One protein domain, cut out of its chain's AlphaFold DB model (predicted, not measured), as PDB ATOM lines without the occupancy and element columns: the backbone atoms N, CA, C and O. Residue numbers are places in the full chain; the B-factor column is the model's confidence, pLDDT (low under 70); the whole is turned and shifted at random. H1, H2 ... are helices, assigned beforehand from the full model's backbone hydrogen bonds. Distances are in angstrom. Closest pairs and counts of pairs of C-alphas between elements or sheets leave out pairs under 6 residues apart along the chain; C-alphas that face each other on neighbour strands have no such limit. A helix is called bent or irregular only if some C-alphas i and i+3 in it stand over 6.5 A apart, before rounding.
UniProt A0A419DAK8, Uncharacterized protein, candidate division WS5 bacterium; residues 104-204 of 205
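Overview. This is residues 104 to 204 of the 205 residues of an uncharacterized protein of candidate division WS5 bacterium (UniProt A0A419DAK8). A rod of helices: the long helix H1 and H2, which runs back the opposite way, make a helical hairpin, and H4 packs on H1 at a shallow tilt of 27 degrees, running the same way as H1 and near H2 without touching it. Two short helices sit towards opposite ends of the rod, H3 near the first part of H1 and H5 near the last residue of H1 and the first part of H2, while residues 138 to 143 of the hairpin's long loop stick out. The printed part has 101 residues with five named helices, H1 to H5 in that order along the chain, and no named strand; the class is all helix. The whole is only just loose, close to compact, with a radius of gyration of the C-alphas of 15.7 A, and it spans 54 by 25 by 18 A.

Along the chain. The longest helix is H1, residues 104 to 131, from C-alpha 104 at (-1.301, -30.949, 44.185) to C-alpha 131 at (-28.622, -5.480, 28.398), 40.6 A. H2, residues 145 to 165, begins with C-alpha 145 at (-29.581, -2.549, 39.818) and is 29.7 A long. H4, residues 178 to 191, measures 19.7 A; it is irregular, with C-alphas 187 and 190 standing 7.4 A apart, and its line is a rough one. H3, residues 169 to 173, is 5.8 A long. H5, residues 195 to 202, is 10.6 A long and ends with C-alpha 202 at (-29.988, 2.781, 21.086).

Arrangement. H1 is the hub and touches H2, H3 and H4. H1 and H2 form a helical hairpin and run opposite ways at 38 degrees, a tilt that is only just steep. Their closest C-alphas are those of Cys 123 and Ser 153, 5.1 A apart. H4 touches H1 at a shallow tilt of 27 degrees, the same way. The closest C-alphas of this pair are those of Met 117 and Phe 181, 5.3 A apart. H2 and H4 are near each other, with 10 pairs of C-alphas within 10 A. H1 and H3 only just touch, with 3 pairs of C-alphas within 8 A, and H1 does so with residues 110 to 113 alone; the C-alphas of Thr 110 and Asp 171 are the closest, at 7.3 A. H2 and H5 also only just touch, with 3 pairs, and H2 does so with residues 147 to 151 alone. Their closest C-alphas are those of Asp 151 and Ser 195, 6.0 A apart, and the two helices stand about perpendicular, only just, at 73 degrees. H1 and H5 are close but not clearly touching, with the C-alphas of Gln 131 and Val 198 closest at 7.2 A. H3 and H5 are apart, and so are H4 and H5. The helix packing is mostly crossed, only just: of 3 touching pairs with a tilt, 1 is at a shallow tilt. In H1, H2, H3 and H5 every O i to N i+4 pair is within hydrogen-bond range, and in H4 7 of 10 are.

Size, cuts and confidence. The two C-alphas farthest apart are those of Thr 104 and Asn 138, 54.3 A. The printed part has no cut. The link from H1 to H2, residues 132 to 144, is long, and within it residues 138 to 143 stand free. The links H2 to H3, H3 to H4 and H4 to H5 are tight. The mean pLDDT of the printed part is 91.0, and residues 104 to 105 and residue 204 are under 70.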
ATOM      1  N   THR A 104      -0.125 -31.578  43.567       59.50
ATOM      2  CA  THR A 104      -1.301 -30.949  44.185       59.50
ATOM      3  C   THR A 104      -1.480 -29.491  43.752       59.50
ATOM      4  O   THR A 104      -2.603 -29.087  43.458       59.50
ATOM      5  N   ASN A 105      -0.396 -28.713  43.640       67.69
ATOM      6  CA  ASN A 105      -0.459 -27.334  43.145       67.69
ATOM      7  C   ASN A 105      -0.867 -27.273  41.672       67.69
ATOM      8  O   ASN A 105      -1.587 -26.361  41.280       67.69
ATOM      9  N   GLN A 106      -0.470 -28.264  40.869       71.88
ATOM     10  CA  GLN A 106      -0.854 -28.322  39.461       71.88
ATOM     11  C   GLN A 106      -2.353 -28.600  39.282       71.88
ATOM     12  O   GLN A 106      -2.998 -27.914  38.496       71.88
ATOM     13  N   VAL A 107      -2.935 -29.528  40.054       77.44
ATOM     14  CA  VAL A 107      -4.389 -29.789  40.023       77.44
ATOM     15  C   VAL A 107      -5.179 -28.554  40.460       77.44
ATOM     16  O   VAL A 107      -6.097 -28.135  39.759       77.44
ATOM     17  N   LEU A 108      -4.782 -27.918  41.567       80.50
ATOM     18  CA  LEU A 108      -5.437 -26.698  42.055       80.50
ATOM     19  C   LEU A 108      -5.334 -25.544  41.052       80.50
ATOM     20  O   LEU A 108      -6.292 -24.796  40.868       80.50
ATOM     21  N   ARG A 109      -4.189 -25.411  40.375       81.56
ATOM     22  CA  ARG A 109      -3.982 -24.416  39.320       81.56
ATOM     23  C   ARG A 109      -4.907 -24.670  38.131       81.56
ATOM     24  O   ARG A 109      -5.556 -23.737  37.669       81.56
ATOM     25  N   THR A 110      -5.030 -25.917  37.683       87.25
ATOM     26  CA  THR A 110      -5.956 -26.290  36.606       87.25
ATOM     27  C   THR A 110      -7.412 -26.018  36.989       87.25
ATOM     28  O   THR A 110      -8.163 -25.478  36.173       87.25
ATOM     29  N   ASP A 111      -7.817 -26.320  38.223       86.25
ATOM     30  CA  ASP A 111      -9.174 -26.051  38.718       86.25
ATOM     31  C   ASP A 111      -9.468 -24.546  38.806       86.25
ATOM     32  O   ASP A 111     -10.552 -24.093  38.425       86.25
ATOM     33  N   LEU A 112      -8.489 -23.748  39.241       89.00
ATOM     34  CA  LEU A 112      -8.595 -22.290  39.303       89.00
ATOM     35  C   LEU A 112      -8.755 -21.684  37.900       89.00
ATOM     36  O   LEU A 112      -9.675 -20.901  37.668       89.00
ATOM     37  N   ILE A 113      -7.918 -22.097  36.945       90.88
ATOM     38  CA  ILE A 113      -8.000 -21.644  35.546       90.88
ATOM     39  C   ILE A 113      -9.341 -22.048  34.930       90.88
ATOM     40  O   ILE A 113     -10.006 -21.230  34.295       90.88
ATOM     41  N   SER A 114      -9.783 -23.284  35.175       92.62
ATOM     42  CA  SER A 114     -11.096 -23.762  34.729       92.62
ATOM     43  C   SER A 114     -12.221 -22.888  35.283       92.62
ATOM     44  O   SER A 114     -13.163 -22.553  34.564       92.62
ATOM     45  N   SER A 115     -12.112 -22.485  36.551       92.50
ATOM     46  CA  SER A 115     -13.083 -21.602  37.199       92.50
ATOM     47  C   SER A 115     -13.104 -20.219  36.550       92.50
ATOM     48  O   SER A 115     -14.186 -19.698  36.290       92.50
ATOM     49  N   TYR A 116     -11.941 -19.655  36.207       93.00
ATOM     50  CA  TYR A 116     -11.876 -18.387  35.478       93.00
ATOM     51  C   TYR A 116     -12.511 -18.473  34.092       93.00
ATOM     52  O   TYR A 116     -13.281 -17.587  33.737       93.00
ATOM     53  N   MET A 117     -12.267 -19.544  33.332       94.62
ATOM     54  CA  MET A 117     -12.884 -19.730  32.010       94.62
ATOM     55  C   MET A 117     -14.411 -19.833  32.085       94.62
ATOM     56  O   MET A 117     -15.119 -19.264  31.256       94.62
ATOM     57  N   VAL A 118     -14.930 -20.538  33.095       95.69
ATOM     58  CA  VAL A 118     -16.377 -20.645  33.328       95.69
ATOM     59  C   VAL A 118     -16.963 -19.297  33.752       95.69
ATOM     60  O   VAL A 118     -18.003 -18.902  33.229       95.69
ATOM     61  N   LEU A 119     -16.302 -18.578  34.664       95.75
ATOM     62  CA  LEU A 119     -16.733 -17.243  35.088       95.75
ATOM     63  C   LEU A 119     -16.727 -16.254  33.923       95.75
ATOM     64  O   LEU A 119     -17.680 -15.503  33.770       95.75
ATOM     65  N   TYR A 120     -15.710 -16.304  33.066       97.19
ATOM     66  CA  TYR A 120     -15.606 -15.456  31.882       97.19
ATOM     67  C   TYR A 120     -16.801 -15.650  30.938       97.19
ATOM     68  O   TYR A 120     -17.457 -14.679  30.554       97.19
ATOM     69  N   HIS A 121     -17.155 -16.906  30.644       97.75
ATOM     70  CA  HIS A 121     -18.349 -17.233  29.856       97.75
ATOM     71  C   HIS A 121     -19.637 -16.754  30.535       97.75
ATOM     72  O   HIS A 121     -20.492 -16.131  29.904       97.75
ATOM     73  N   TYR A 122     -19.754 -16.967  31.845       97.81
ATOM     74  CA  TYR A 122     -20.921 -16.535  32.607       97.81
ATOM     75  C   TYR A 122     -21.085 -15.009  32.641       97.81
ATOM     76  O   TYR A 122     -22.209 -14.518  32.509       97.81
ATOM     77  N   CYS A 123     -19.994 -14.247  32.769       97.00
ATOM     78  CA  CYS A 123     -20.006 -12.786  32.703       97.00
ATOM     79  C   CYS A 123     -20.510 -12.301  31.338       97.00
ATOM     80  O   CYS A 123     -21.366 -11.418  31.303       97.00
ATOM     81  N   ALA A 124     -20.074 -12.923  30.235       97.75
ATOM     82  CA  ALA A 124     -20.587 -12.610  28.900       97.75
ATOM     83  C   ALA A 124     -22.095 -12.853  28.781       97.75
ATOM     84  O   ALA A 124     -22.840 -11.948  28.406       97.75
ATOM     85  N   VAL A 125     -22.559 -14.056  29.135       97.81
ATOM     86  CA  VAL A 125     -23.983 -14.419  29.048       97.81
ATOM     87  C   VAL A 125     -24.838 -13.501  29.918       97.81
ATOM     88  O   VAL A 125     -25.873 -13.007  29.469       97.81
ATOM     89  N   THR A 126     -24.397 -13.245  31.152       97.56
ATOM     90  CA  THR A 126     -25.104 -12.376  32.100       97.56
ATOM     91  C   THR A 126     -25.194 -10.954  31.571       97.56
ATOM     92  O   THR A 126     -26.274 -10.368  31.601       97.56
ATOM     93  N   ASN A 127     -24.089 -10.417  31.046       98.12
ATOM     94  CA  ASN A 127     -24.062  -9.084  30.465       98.12
ATOM     95  C   ASN A 127     -25.044  -8.985  29.291       98.12
ATOM     96  O   ASN A 127     -25.961  -8.170  29.339       98.12
ATOM     97  N   ILE A 128     -24.922  -9.867  28.292       97.62
ATOM     98  CA  ILE A 128     -25.769  -9.869  27.087       97.62
ATOM     99  C   ILE A 128     -27.255  -9.990  27.453       97.62
ATOM    100  O   ILE A 128     -28.085  -9.246  26.931       97.62
ATOM    101  N   ALA A 129     -27.605 -10.883  28.382       96.50
ATOM    102  CA  ALA A 129     -28.985 -11.037  28.832       96.50
ATOM    103  C   ALA A 129     -29.496  -9.778  29.558       96.50
ATOM    104  O   ALA A 129     -30.596  -9.298  29.270       96.50
ATOM    105  N   ALA A 130     -28.691  -9.211  30.462       95.88
ATOM    106  CA  ALA A 130     -29.062  -8.043  31.258       95.88
ATOM    107  C   ALA A 130     -29.203  -6.761  30.423       95.88
ATOM    108  O   ALA A 130     -30.019  -5.907  30.767       95.88
ATOM    109  N   GLN A 131     -28.490  -6.634  29.297       94.62
ATOM    110  CA  GLN A 131     -28.622  -5.480  28.398       94.62
ATOM    111  C   GLN A 131     -30.061  -5.270  27.905       94.62
ATOM    112  O   GLN A 131     -30.491  -4.130  27.739       94.62
ATOM    113  N   SER A 132     -30.819  -6.349  27.685       93.31
ATOM    114  CA  SER A 132     -32.222  -6.268  27.249       93.31
ATOM    115  C   SER A 132     -33.166  -5.716  28.324       93.31
ATOM    116  O   SER A 132     -34.233  -5.203  28.002       93.31
ATOM    117  N   LEU A 133     -32.750  -5.785  29.591       93.44
ATOM    118  CA  LEU A 133     -33.516  -5.346  30.756       93.44
ATOM    119  C   LEU A 133     -33.161  -3.917  31.192       93.44
ATOM    120  O   LEU A 133     -33.726  -3.423  32.167       93.44
ATOM    121  N   LEU A 134     -32.212  -3.259  30.513       92.62
ATOM    122  CA  LEU A 134     -31.876  -1.866  30.799       92.62
ATOM    123  C   LEU A 134     -33.073  -0.962  30.475       92.62
ATOM    124  O   LEU A 134     -33.540  -1.003  29.327       92.62
ATOM    125  N   PRO A 135     -33.531  -0.140  31.439       90.00
ATOM    126  CA  PRO A 135     -34.626   0.799  31.220       90.00
ATOM    127  C   PRO A 135     -34.225   1.874  30.208       90.00
ATOM    128  O   PRO A 135     -33.052   2.016  29.860       90.00
ATOM    129  N   ASP A 136     -35.190   2.659  29.748       87.06
ATOM    130  CA  ASP A 136     -34.894   3.797  28.886       87.06
ATOM    131  C   ASP A 136     -34.152   4.906  29.646       87.06
ATOM    132  O   ASP A 136     -34.287   5.058  30.861       87.06
ATOM    133  N   LEU A 137     -33.385   5.727  28.916       83.19
ATOM    134  CA  LEU A 137     -32.598   6.840  29.476       83.19
ATOM    135  C   LEU A 137     -33.435   7.796  30.338       83.19
ATOM    136  O   LEU A 137     -32.928   8.350  31.308       83.19
ATOM    137  N   ASN A 138     -34.715   7.965  30.001       81.00
ATOM    138  CA  ASN A 138     -35.633   8.850  30.717       81.00
ATOM    139  C   ASN A 138     -36.098   8.276  32.069       81.00
ATOM    140  O   ASN A 138     -36.577   9.025  32.913       81.00
ATOM    141  N   GLU A 139     -35.962   6.963  32.272       81.50
ATOM    142  CA  GLU A 139     -36.368   6.237  33.484       81.50
ATOM    143  C   GLU A 139     -35.160   5.787  34.322       81.50
ATOM    144  O   GLU A 139     -35.306   5.095  35.335       81.50
ATOM    145  N   LEU A 140     -33.949   6.166  33.907       80.06
ATOM    146  CA  LEU A 140     -32.720   5.748  34.558       80.06
ATOM    147  C   LEU A 140     -32.546   6.468  35.900       80.06
ATOM    148  O   LEU A 140     -32.218   7.651  35.961       80.06
ATOM    149  N   THR A 141     -32.719   5.726  36.989       81.44
ATOM    150  CA  THR A 141     -32.314   6.152  38.331       81.44
ATOM    151  C   THR A 141     -30.846   5.796  38.583       81.44
ATOM    152  O   THR A 141     -30.346   4.797  38.061       81.44
ATOM    153  N   GLU A 142     -30.138   6.592  39.397       73.75
ATOM    154  CA  GLU A 142     -28.731   6.312  39.746       73.75
ATOM    155  C   GLU A 142     -28.555   4.934  40.416       73.75
ATOM    156  O   GLU A 142     -27.578   4.238  40.145       73.75
ATOM    157  N   ASP A 143     -29.547   4.485  41.191       81.19
ATOM    158  CA  ASP A 143     -29.549   3.194  41.899       81.19
ATOM    159  C   ASP A 143     -30.076   2.018  41.059       81.19
ATOM    160  O   ASP A 143     -30.542   1.002  41.591       81.19
ATOM    161  N   ASN A 144     -30.045   2.118  39.729       89.31
ATOM    162  CA  ASN A 144     -30.567   1.049  38.894       89.31
ATOM    163  C   ASN A 144     -29.701  -0.226  38.989       89.31
ATOM    164  O   ASN A 144     -28.594  -0.311  38.449       89.31
ATOM    165  N   TYR A 145     -30.246  -1.257  39.640       91.69
ATOM    166  CA  TYR A 145     -29.581  -2.549  39.818       91.69
ATOM    167  C   TYR A 145     -29.203  -3.223  38.496       91.69
ATOM    168  O   TYR A 145     -28.140  -3.833  38.415       91.69
ATOM    169  N   VAL A 146     -30.031  -3.101  37.454       92.50
ATOM    170  CA  VAL A 146     -29.751  -3.712  36.146       92.50
ATOM    171  C   VAL A 146     -28.556  -3.033  35.490       92.50
ATOM    172  O   VAL A 146     -27.651  -3.722  35.024       92.50
ATOM    173  N   LYS A 147     -28.492  -1.695  35.536       93.69
ATOM    174  CA  LYS A 147     -27.319  -0.934  35.086       93.69
ATOM    175  C   LYS A 147     -26.054  -1.413  35.790       93.69
ATOM    176  O   LYS A 147     -25.068  -1.722  35.130       93.69
ATOM    177  N   LYS A 148     -26.106  -1.545  37.119       94.25
ATOM    178  CA  LYS A 148     -24.969  -2.028  37.909       94.25
ATOM    179  C   LYS A 148     -24.541  -3.441  37.509       94.25
ATOM    180  O   LYS A 148     -23.347  -3.694  37.411       94.25
ATOM    181  N   VAL A 149     -25.486  -4.349  37.255       95.12
ATOM    182  CA  VAL A 149     -25.181  -5.711  36.789       95.12
ATOM    183  C   VAL A 149     -24.529  -5.691  35.407       95.12
ATOM    184  O   VAL A 149     -23.540  -6.392  35.209       95.12
ATOM    185  N   VAL A 150     -25.030  -4.885  34.466       96.38
ATOM    186  CA  VAL A 150     -24.427  -4.743  33.128       96.38
ATOM    187  C   VAL A 150     -23.000  -4.207  33.238       96.38
ATOM    188  O   VAL A 150     -22.076  -4.830  32.724       96.38
ATOM    189  N   ASP A 151     -22.793  -3.113  33.966       94.50
ATOM    190  CA  ASP A 151     -21.468  -2.496  34.089       94.50
ATOM    191  C   ASP A 151     -20.474  -3.414  34.817       94.50
ATOM    192  O   ASP A 151     -19.351  -3.603  34.351       94.50
ATOM    193  N   GLN A 152     -20.896  -4.046  35.918       95.62
ATOM    194  CA  GLN A 152     -20.043  -4.959  36.680       95.62
ATOM    195  C   GLN A 152     -19.682  -6.201  35.862       95.62
ATOM    196  O   GLN A 152     -18.516  -6.575  35.799       95.62
ATOM    197  N   SER A 153     -20.658  -6.821  35.194       95.44
ATOM    198  CA  SER A 153     -20.399  -8.001  34.359       95.44
ATOM    199  C   SER A 153     -19.492  -7.687  33.168       95.44
ATOM    200  O   SER A 153     -18.686  -8.536  32.800       95.44
ATOM    201  N   HIS A 154     -19.566  -6.477  32.603       97.38
ATOM    202  CA  HIS A 154     -18.628  -6.014  31.578       97.38
ATOM    203  C   HIS A 154     -17.210  -5.845  32.144       97.38
ATOM    204  O   HIS A 154     -16.251  -6.354  31.566       97.38
ATOM    205  N   GLN A 155     -17.069  -5.184  33.297       96.00
ATOM    206  CA  GLN A 155     -15.772  -4.999  33.948       96.00
ATOM    207  C   GLN A 155     -15.121  -6.340  34.315       96.00
ATOM    208  O   GLN A 155     -13.940  -6.552  34.034       96.00
ATOM    209  N   ASP A 156     -15.897  -7.252  34.902       92.94
ATOM    210  CA  ASP A 156     -15.438  -8.589  35.275       92.94
ATOM    211  C   ASP A 156     -15.044  -9.400  34.033       92.94
ATOM    212  O   ASP A 156     -14.023 -10.085  34.044       92.94
ATOM    213  N   PHE A 157     -15.804  -9.280  32.938       97.06
ATOM    214  CA  PHE A 157     -15.477  -9.909  31.660       97.06
ATOM    215  C   PHE A 157     -14.114  -9.441  31.130       97.06
ATOM    216  O   PHE A 157     -13.259 -10.279  30.849       97.06
ATOM    217  N   CYS A 158     -13.861  -8.130  31.062       95.25
ATOM    218  CA  CYS A 158     -12.577  -7.586  30.600       95.25
ATOM    219  C   CYS A 158     -11.402  -7.954  31.524       95.25
ATOM    220  O   CYS A 158     -10.291  -8.228  31.060       95.25
ATOM    221  N   LEU A 159     -11.638  -7.979  32.840       94.50
ATOM    222  CA  LEU A 159     -10.628  -8.385  33.816       94.50
ATOM    223  C   LEU A 159     -10.240  -9.856  33.622       94.50
ATOM    224  O   LEU A 159      -9.054 -10.177  33.542       94.50
ATOM    225  N   LEU A 160     -11.234 -10.741  33.523       93.56
ATOM    226  CA  LEU A 160     -11.024 -12.172  33.318       93.56
ATOM    227  C   LEU A 160     -10.398 -12.463  31.952       93.56
ATOM    228  O   LEU A 160      -9.533 -13.331  31.868       93.56
ATOM    229  N   GLU A 161     -10.766 -11.718  30.908       95.31
ATOM    230  CA  GLU A 161     -10.121 -11.809  29.594       95.31
ATOM    231  C   GLU A 161      -8.614 -11.575  29.709       95.31
ATOM    232  O   GLU A 161      -7.823 -12.381  29.219       95.31
ATOM    233  N   THR A 162      -8.223 -10.501  30.398       93.94
ATOM    234  CA  THR A 162      -6.813 -10.147  30.604       93.94
ATOM    235  C   THR A 162      -6.106 -11.242  31.401       93.94
ATOM    236  O   THR A 162      -5.100 -11.782  30.950       93.94
ATOM    237  N   MET A 163      -6.696 -11.668  32.524       91.00
ATOM    238  CA  MET A 163      -6.128 -12.722  33.371       91.00
ATOM    239  C   MET A 163      -5.921 -14.039  32.620       91.00
ATOM    240  O   MET A 163      -4.888 -14.671  32.804       91.00
ATOM    241  N   ILE A 164      -6.882 -14.466  31.795       92.25
ATOM    242  CA  ILE A 164      -6.797 -15.727  31.041       92.25
ATOM    243  C   ILE A 164      -5.835 -15.597  29.854       92.25
ATOM    244  O   ILE A 164      -5.153 -16.561  29.508       92.25
ATOM    245  N   THR A 165      -5.763 -14.421  29.227       91.00
ATOM    246  CA  THR A 165      -4.860 -14.167  28.092       91.00
ATOM    247  C   THR A 165      -3.397 -14.111  28.528       91.00
ATOM    248  O   THR A 165      -2.536 -14.557  27.773       91.00
ATOM    249  N   ASP A 166      -3.132 -13.652  29.753       90.94
ATOM    250  CA  ASP A 166      -1.791 -13.589  30.347       90.94
ATOM    251  C   ASP A 166      -1.272 -14.953  30.853       90.94
ATOM    252  O   ASP A 166      -0.097 -15.082  31.210       90.94
ATOM    253  N   LEU A 167      -2.118 -15.992  30.888       89.12
ATOM    254  CA  LEU A 167      -1.694 -17.352  31.237       89.12
ATOM    255  C   LEU A 167      -0.768 -17.946  30.168       89.12
ATOM    256  O   LEU A 167      -0.824 -17.596  28.988       89.12
ATOM    257  N   GLN A 168       0.058 -18.922  30.565       87.12
ATOM    258  CA  GLN A 168       0.848 -19.664  29.585       87.12
ATOM    259  C   GLN A 168      -0.077 -20.422  28.616       87.12
ATOM    260  O   GLN A 168      -1.052 -21.035  29.064       87.12
ATOM    261  N   PRO A 169       0.238 -20.446  27.304       87.56
ATOM    262  CA  PRO A 169      -0.602 -21.108  26.308       87.56
ATOM    263  C   PRO A 169      -0.895 -22.575  26.633       87.56
ATOM    264  O   PRO A 169      -2.022 -23.010  26.444       87.56
ATOM    265  N   SER A 170       0.067 -23.313  27.198       88.50
ATOM    266  CA  SER A 170      -0.127 -24.712  27.606       88.50
ATOM    267  C   SER A 170      -1.243 -24.871  28.639       88.50
ATOM    268  O   SER A 170      -2.104 -25.729  28.485       88.50
ATOM    269  N   ASP A 171      -1.296 -24.003  29.653       86.06
ATOM    270  CA  ASP A 171      -2.306 -24.095  30.713       86.06
ATOM    271  C   ASP A 171      -3.707 -23.710  30.224       86.06
ATOM    272  O   ASP A 171      -4.712 -24.160  30.779       86.06
ATOM    273  N   ARG A 172      -3.780 -22.862  29.193       86.75
ATOM    274  CA  ARG A 172      -5.034 -22.456  28.557       86.75
ATOM    275  C   ARG A 172      -5.522 -23.510  27.567       86.75
ATOM    276  O   ARG A 172      -6.701 -23.860  27.571       86.75
ATOM    277  N   ASP A 173      -4.625 -24.006  26.723       89.81
ATOM    278  CA  ASP A 173      -4.975 -24.847  25.583       89.81
ATOM    279  C   ASP A 173      -5.227 -26.306  25.990       89.81
ATOM    280  O   ASP A 173      -6.038 -26.988  25.363       89.81
ATOM    281  N   GLU A 174      -4.608 -26.769  27.079       90.56
ATOM    282  CA  GLU A 174      -4.850 -28.099  27.654       90.56
ATOM    283  C   GLU A 174      -6.044 -28.125  28.628       90.56
ATOM    284  O   GLU A 174      -6.443 -29.191  29.106       90.56
ATOM    285  N   ASN A 175      -6.650 -26.971  28.934       91.06
ATOM    286  CA  ASN A 175      -7.722 -26.894  29.920       91.06
ATOM    287  C   ASN A 175      -9.029 -27.545  29.407       91.06
ATOM    288  O   ASN A 175      -9.527 -27.173  28.339       91.06
ATOM    289  N   PRO A 176      -9.693 -28.425  30.190       91.69
ATOM    290  CA  PRO A 176     -10.959 -29.052  29.792       91.69
ATOM    291  C   PRO A 176     -12.107 -28.070  29.502       91.69
ATOM    292  O   PRO A 176     -13.095 -28.442  28.869       91.69
ATOM    293  N   LYS A 177     -12.023 -26.833  30.008       94.12
ATOM    294  CA  LYS A 177     -13.025 -25.771  29.837       94.12
ATOM    295  C   LYS A 177     -12.665 -24.754  28.757       94.12
ATOM    296  O   LYS A 177     -13.433 -23.813  28.565       94.12
ATOM    297  N   LYS A 178     -11.594 -24.982  27.988       94.62
ATOM    298  CA  LYS A 178     -11.172 -24.116  26.877       94.62
ATOM    299  C   LYS A 178     -12.310 -23.771  25.916       94.62
ATOM    300  O   LYS A 178     -12.446 -22.619  25.530       94.62
ATOM    301  N   ALA A 179     -13.175 -24.733  25.593       95.81
ATOM    302  CA  ALA A 179     -14.298 -24.509  24.681       95.81
ATOM    303  C   ALA A 179     -15.245 -23.379  25.138       95.81
ATOM    304  O   ALA A 179     -15.777 -22.661  24.299       95.81
ATOM    305  N   LEU A 180     -15.437 -23.197  26.452       94.44
ATOM    306  CA  LEU A 180     -16.259 -22.104  26.990       94.44
ATOM    307  C   LEU A 180     -15.566 -20.750  26.830       94.44
ATOM    308  O   LEU A 180     -16.213 -19.759  26.504       94.44
ATOM    309  N   PHE A 181     -14.248 -20.715  27.038       95.38
ATOM    310  CA  PHE A 181     -13.457 -19.520  26.783       95.38
ATOM    311  C   PHE A 181     -13.479 -19.153  25.295       95.38
ATOM    312  O   PHE A 181     -13.778 -18.010  24.966       95.38
ATOM    313  N   ASP A 182     -13.231 -20.119  24.407       96.12
ATOM    314  CA  ASP A 182     -13.210 -19.907  22.956       96.12
ATOM    315  C   ASP A 182     -14.564 -19.393  22.434       96.12
ATOM    316  O   ASP A 182     -14.590 -18.482  21.604       96.12
ATOM    317  N   ASP A 183     -15.677 -19.939  22.940       96.81
ATOM    318  CA  ASP A 183     -17.035 -19.489  22.612       96.81
ATOM    319  C   ASP A 183     -17.263 -18.033  23.041       96.81
ATOM    320  O   ASP A 183     -17.638 -17.189  22.224       96.81
ATOM    321  N   ALA A 184     -16.954 -17.702  24.297       96.44
ATOM    322  CA  ALA A 184     -17.106 -16.340  24.798       96.44
ATOM    323  C   ALA A 184     -16.195 -15.344  24.056       96.44
ATOM    324  O   ALA A 184     -16.627 -14.253  23.683       96.44
ATOM    325  N   TYR A 185     -14.946 -15.731  23.795       95.94
ATOM    326  CA  TYR A 185     -13.949 -14.889  23.138       95.94
ATOM    327  C   TYR A 185     -14.271 -14.634  21.662       95.94
ATOM    328  O   TYR A 185     -14.165 -13.500  21.198       95.94
ATOM    329  N   SER A 186     -14.680 -15.669  20.926       96.25
ATOM    330  CA  SER A 186     -14.881 -15.577  19.474       96.25
ATOM    331  C   SER A 186     -16.286 -15.111  19.107       96.25
ATOM    332  O   SER A 186     -16.444 -14.360  18.149       96.25
ATOM    333  N   ASN A 187     -17.305 -15.553  19.853       96.75
ATOM    334  CA  ASN A 187     -18.703 -15.354  19.472       96.75
ATOM    335  C   ASN A 187     -19.410 -14.290  20.311       96.75
ATOM    336  O   ASN A 187     -20.333 -13.657  19.813       96.75
ATOM    337  N   MET A 188     -19.032 -14.104  21.580       97.00
ATOM    338  CA  MET A 188     -19.782 -13.229  22.496       97.00
ATOM    339  C   MET A 188     -19.124 -11.872  22.723       97.00
ATOM    340  O   MET A 188     -19.830 -10.904  22.998       97.00
ATOM    341  N   ARG A 189     -17.799 -11.784  22.594       96.62
ATOM    342  CA  ARG A 189     -16.993 -10.610  22.953       96.62
ATOM    343  C   ARG A 189     -17.513  -9.291  22.381       96.62
ATOM    344  O   ARG A 189     -17.605  -8.315  23.113       96.62
ATOM    345  N   GLU A 190     -17.903  -9.262  21.107       96.56
ATOM    346  CA  GLU A 190     -18.424  -8.049  20.447       96.56
ATOM    347  C   GLU A 190     -19.786  -7.585  20.994       96.56
ATOM    348  O   GLU A 190     -20.176  -6.423  20.847       96.56
ATOM    349  N   TYR A 191     -20.521  -8.493  21.635       96.81
ATOM    350  CA  TYR A 191     -21.840  -8.233  22.199       96.81
ATOM    351  C   TYR A 191     -21.784  -7.843  23.676       96.81
ATOM    352  O   TYR A 191     -22.758  -7.278  24.169       96.81
ATOM    353  N   VAL A 192     -20.677  -8.095  24.383       97.31
ATOM    354  CA  VAL A 192     -20.506  -7.692  25.786       97.31
ATOM    355  C   VAL A 192     -20.199  -6.197  25.850       97.31
ATOM    356  O   VAL A 192     -19.153  -5.743  25.392       97.31
ATOM    357  N   LYS A 193     -21.108  -5.413  26.430       96.75
ATOM    358  CA  LYS A 193     -21.062  -3.944  26.420       96.75
ATOM    359  C   LYS A 193     -21.320  -3.384  27.814       96.75
ATOM    360  O   LYS A 193     -22.066  -3.973  28.599       96.75
ATOM    361  N   ASP A 194     -20.731  -2.229  28.104       96.06
ATOM    362  CA  ASP A 194     -21.122  -1.416  29.253       96.06
ATOM    363  C   ASP A 194     -22.444  -0.683  28.966       96.06
ATOM    364  O   ASP A 194     -22.885  -0.555  27.817       96.06
ATOM    365  N   SER A 195     -23.102  -0.182  30.011       93.44
ATOM    366  CA  SER A 195     -24.375   0.524  29.849       93.44
ATOM    367  C   SER A 195     -24.250   1.757  28.945       93.44
ATOM    368  O   SER A 195     -25.148   2.020  28.144       93.44
ATOM    369  N   THR A 196     -23.119   2.467  28.986       92.94
ATOM    370  CA  THR A 196     -22.840   3.633  28.132       92.94
ATOM    371  C   THR A 196     -22.859   3.274  26.645       92.94
ATOM    372  O   THR A 196     -23.510   3.944  25.835       92.94
ATOM    373  N   THR A 197     -22.186   2.185  26.268       94.12
ATOM    374  CA  THR A 197     -22.142   1.702  24.884       94.12
ATOM    375  C   THR A 197     -23.504   1.170  24.443       94.12
ATOM    376  O   THR A 197     -23.890   1.326  23.285       94.12
ATOM    377  N   VAL A 198     -24.289   0.574  25.342       92.75
ATOM    378  CA  VAL A 198     -25.658   0.145  25.009       92.75
ATOM    379  C   VAL A 198     -26.548   1.348  24.701       92.75
ATOM    380  O   VAL A 198     -27.209   1.364  23.662       92.75
ATOM    381  N   TYR A 199     -26.538   2.376  25.551       92.50
ATOM    382  CA  TYR A 199     -27.367   3.567  25.354       92.50
ATOM    383  C   TYR A 199     -26.983   4.364  24.109       92.50
ATOM    384  O   TYR A 199     -27.868   4.802  23.377       92.50
ATOM    385  N   SER A 200     -25.687   4.508  23.828       91.50
ATOM    386  CA  SER A 200     -25.223   5.186  22.608       91.50
ATOM    387  C   SER A 200     -25.623   4.457  21.320       91.50
ATOM    388  O   SER A 200     -25.885   5.109  20.316       91.50
ATOM    389  N   ASN A 201     -25.735   3.126  21.346       89.31
ATOM    390  CA  ASN A 201     -26.241   2.361  20.203       89.31
ATOM    391  C   ASN A 201     -27.761   2.515  20.028       89.31
ATOM    392  O   ASN A 201     -28.234   2.584  18.899       89.31
ATOM    393  N   ARG A 202     -28.525   2.600  21.128       85.88
ATOM    394  CA  ARG A 202     -29.988   2.781  21.086       85.88
ATOM    395  C   ARG A 202     -30.412   4.151  20.553       85.88
ATOM    396  O   ARG A 202     -31.485   4.261  19.982       85.88
ATOM    397  N   THR A 203     -29.602   5.192  20.741       76.25
ATOM    398  CA  THR A 203     -29.915   6.545  20.248       76.25
ATOM    399  C   THR A 203     -29.612   6.748  18.764       76.25
ATOM    400  O   THR A 203     -30.023   7.761  18.202       76.25
ATOM    401  N   GLN A 204     -28.895   5.818  18.123       66.38
ATOM    402  CA  GLN A 204     -28.578   5.863  16.689       66.38
ATOM    403  C   GLN A 204     -29.610   5.142  15.807       66.38
ATOM    404  O   GLN A 204     -29.594   5.329  14.590       66.38
TER     405      GLN A 204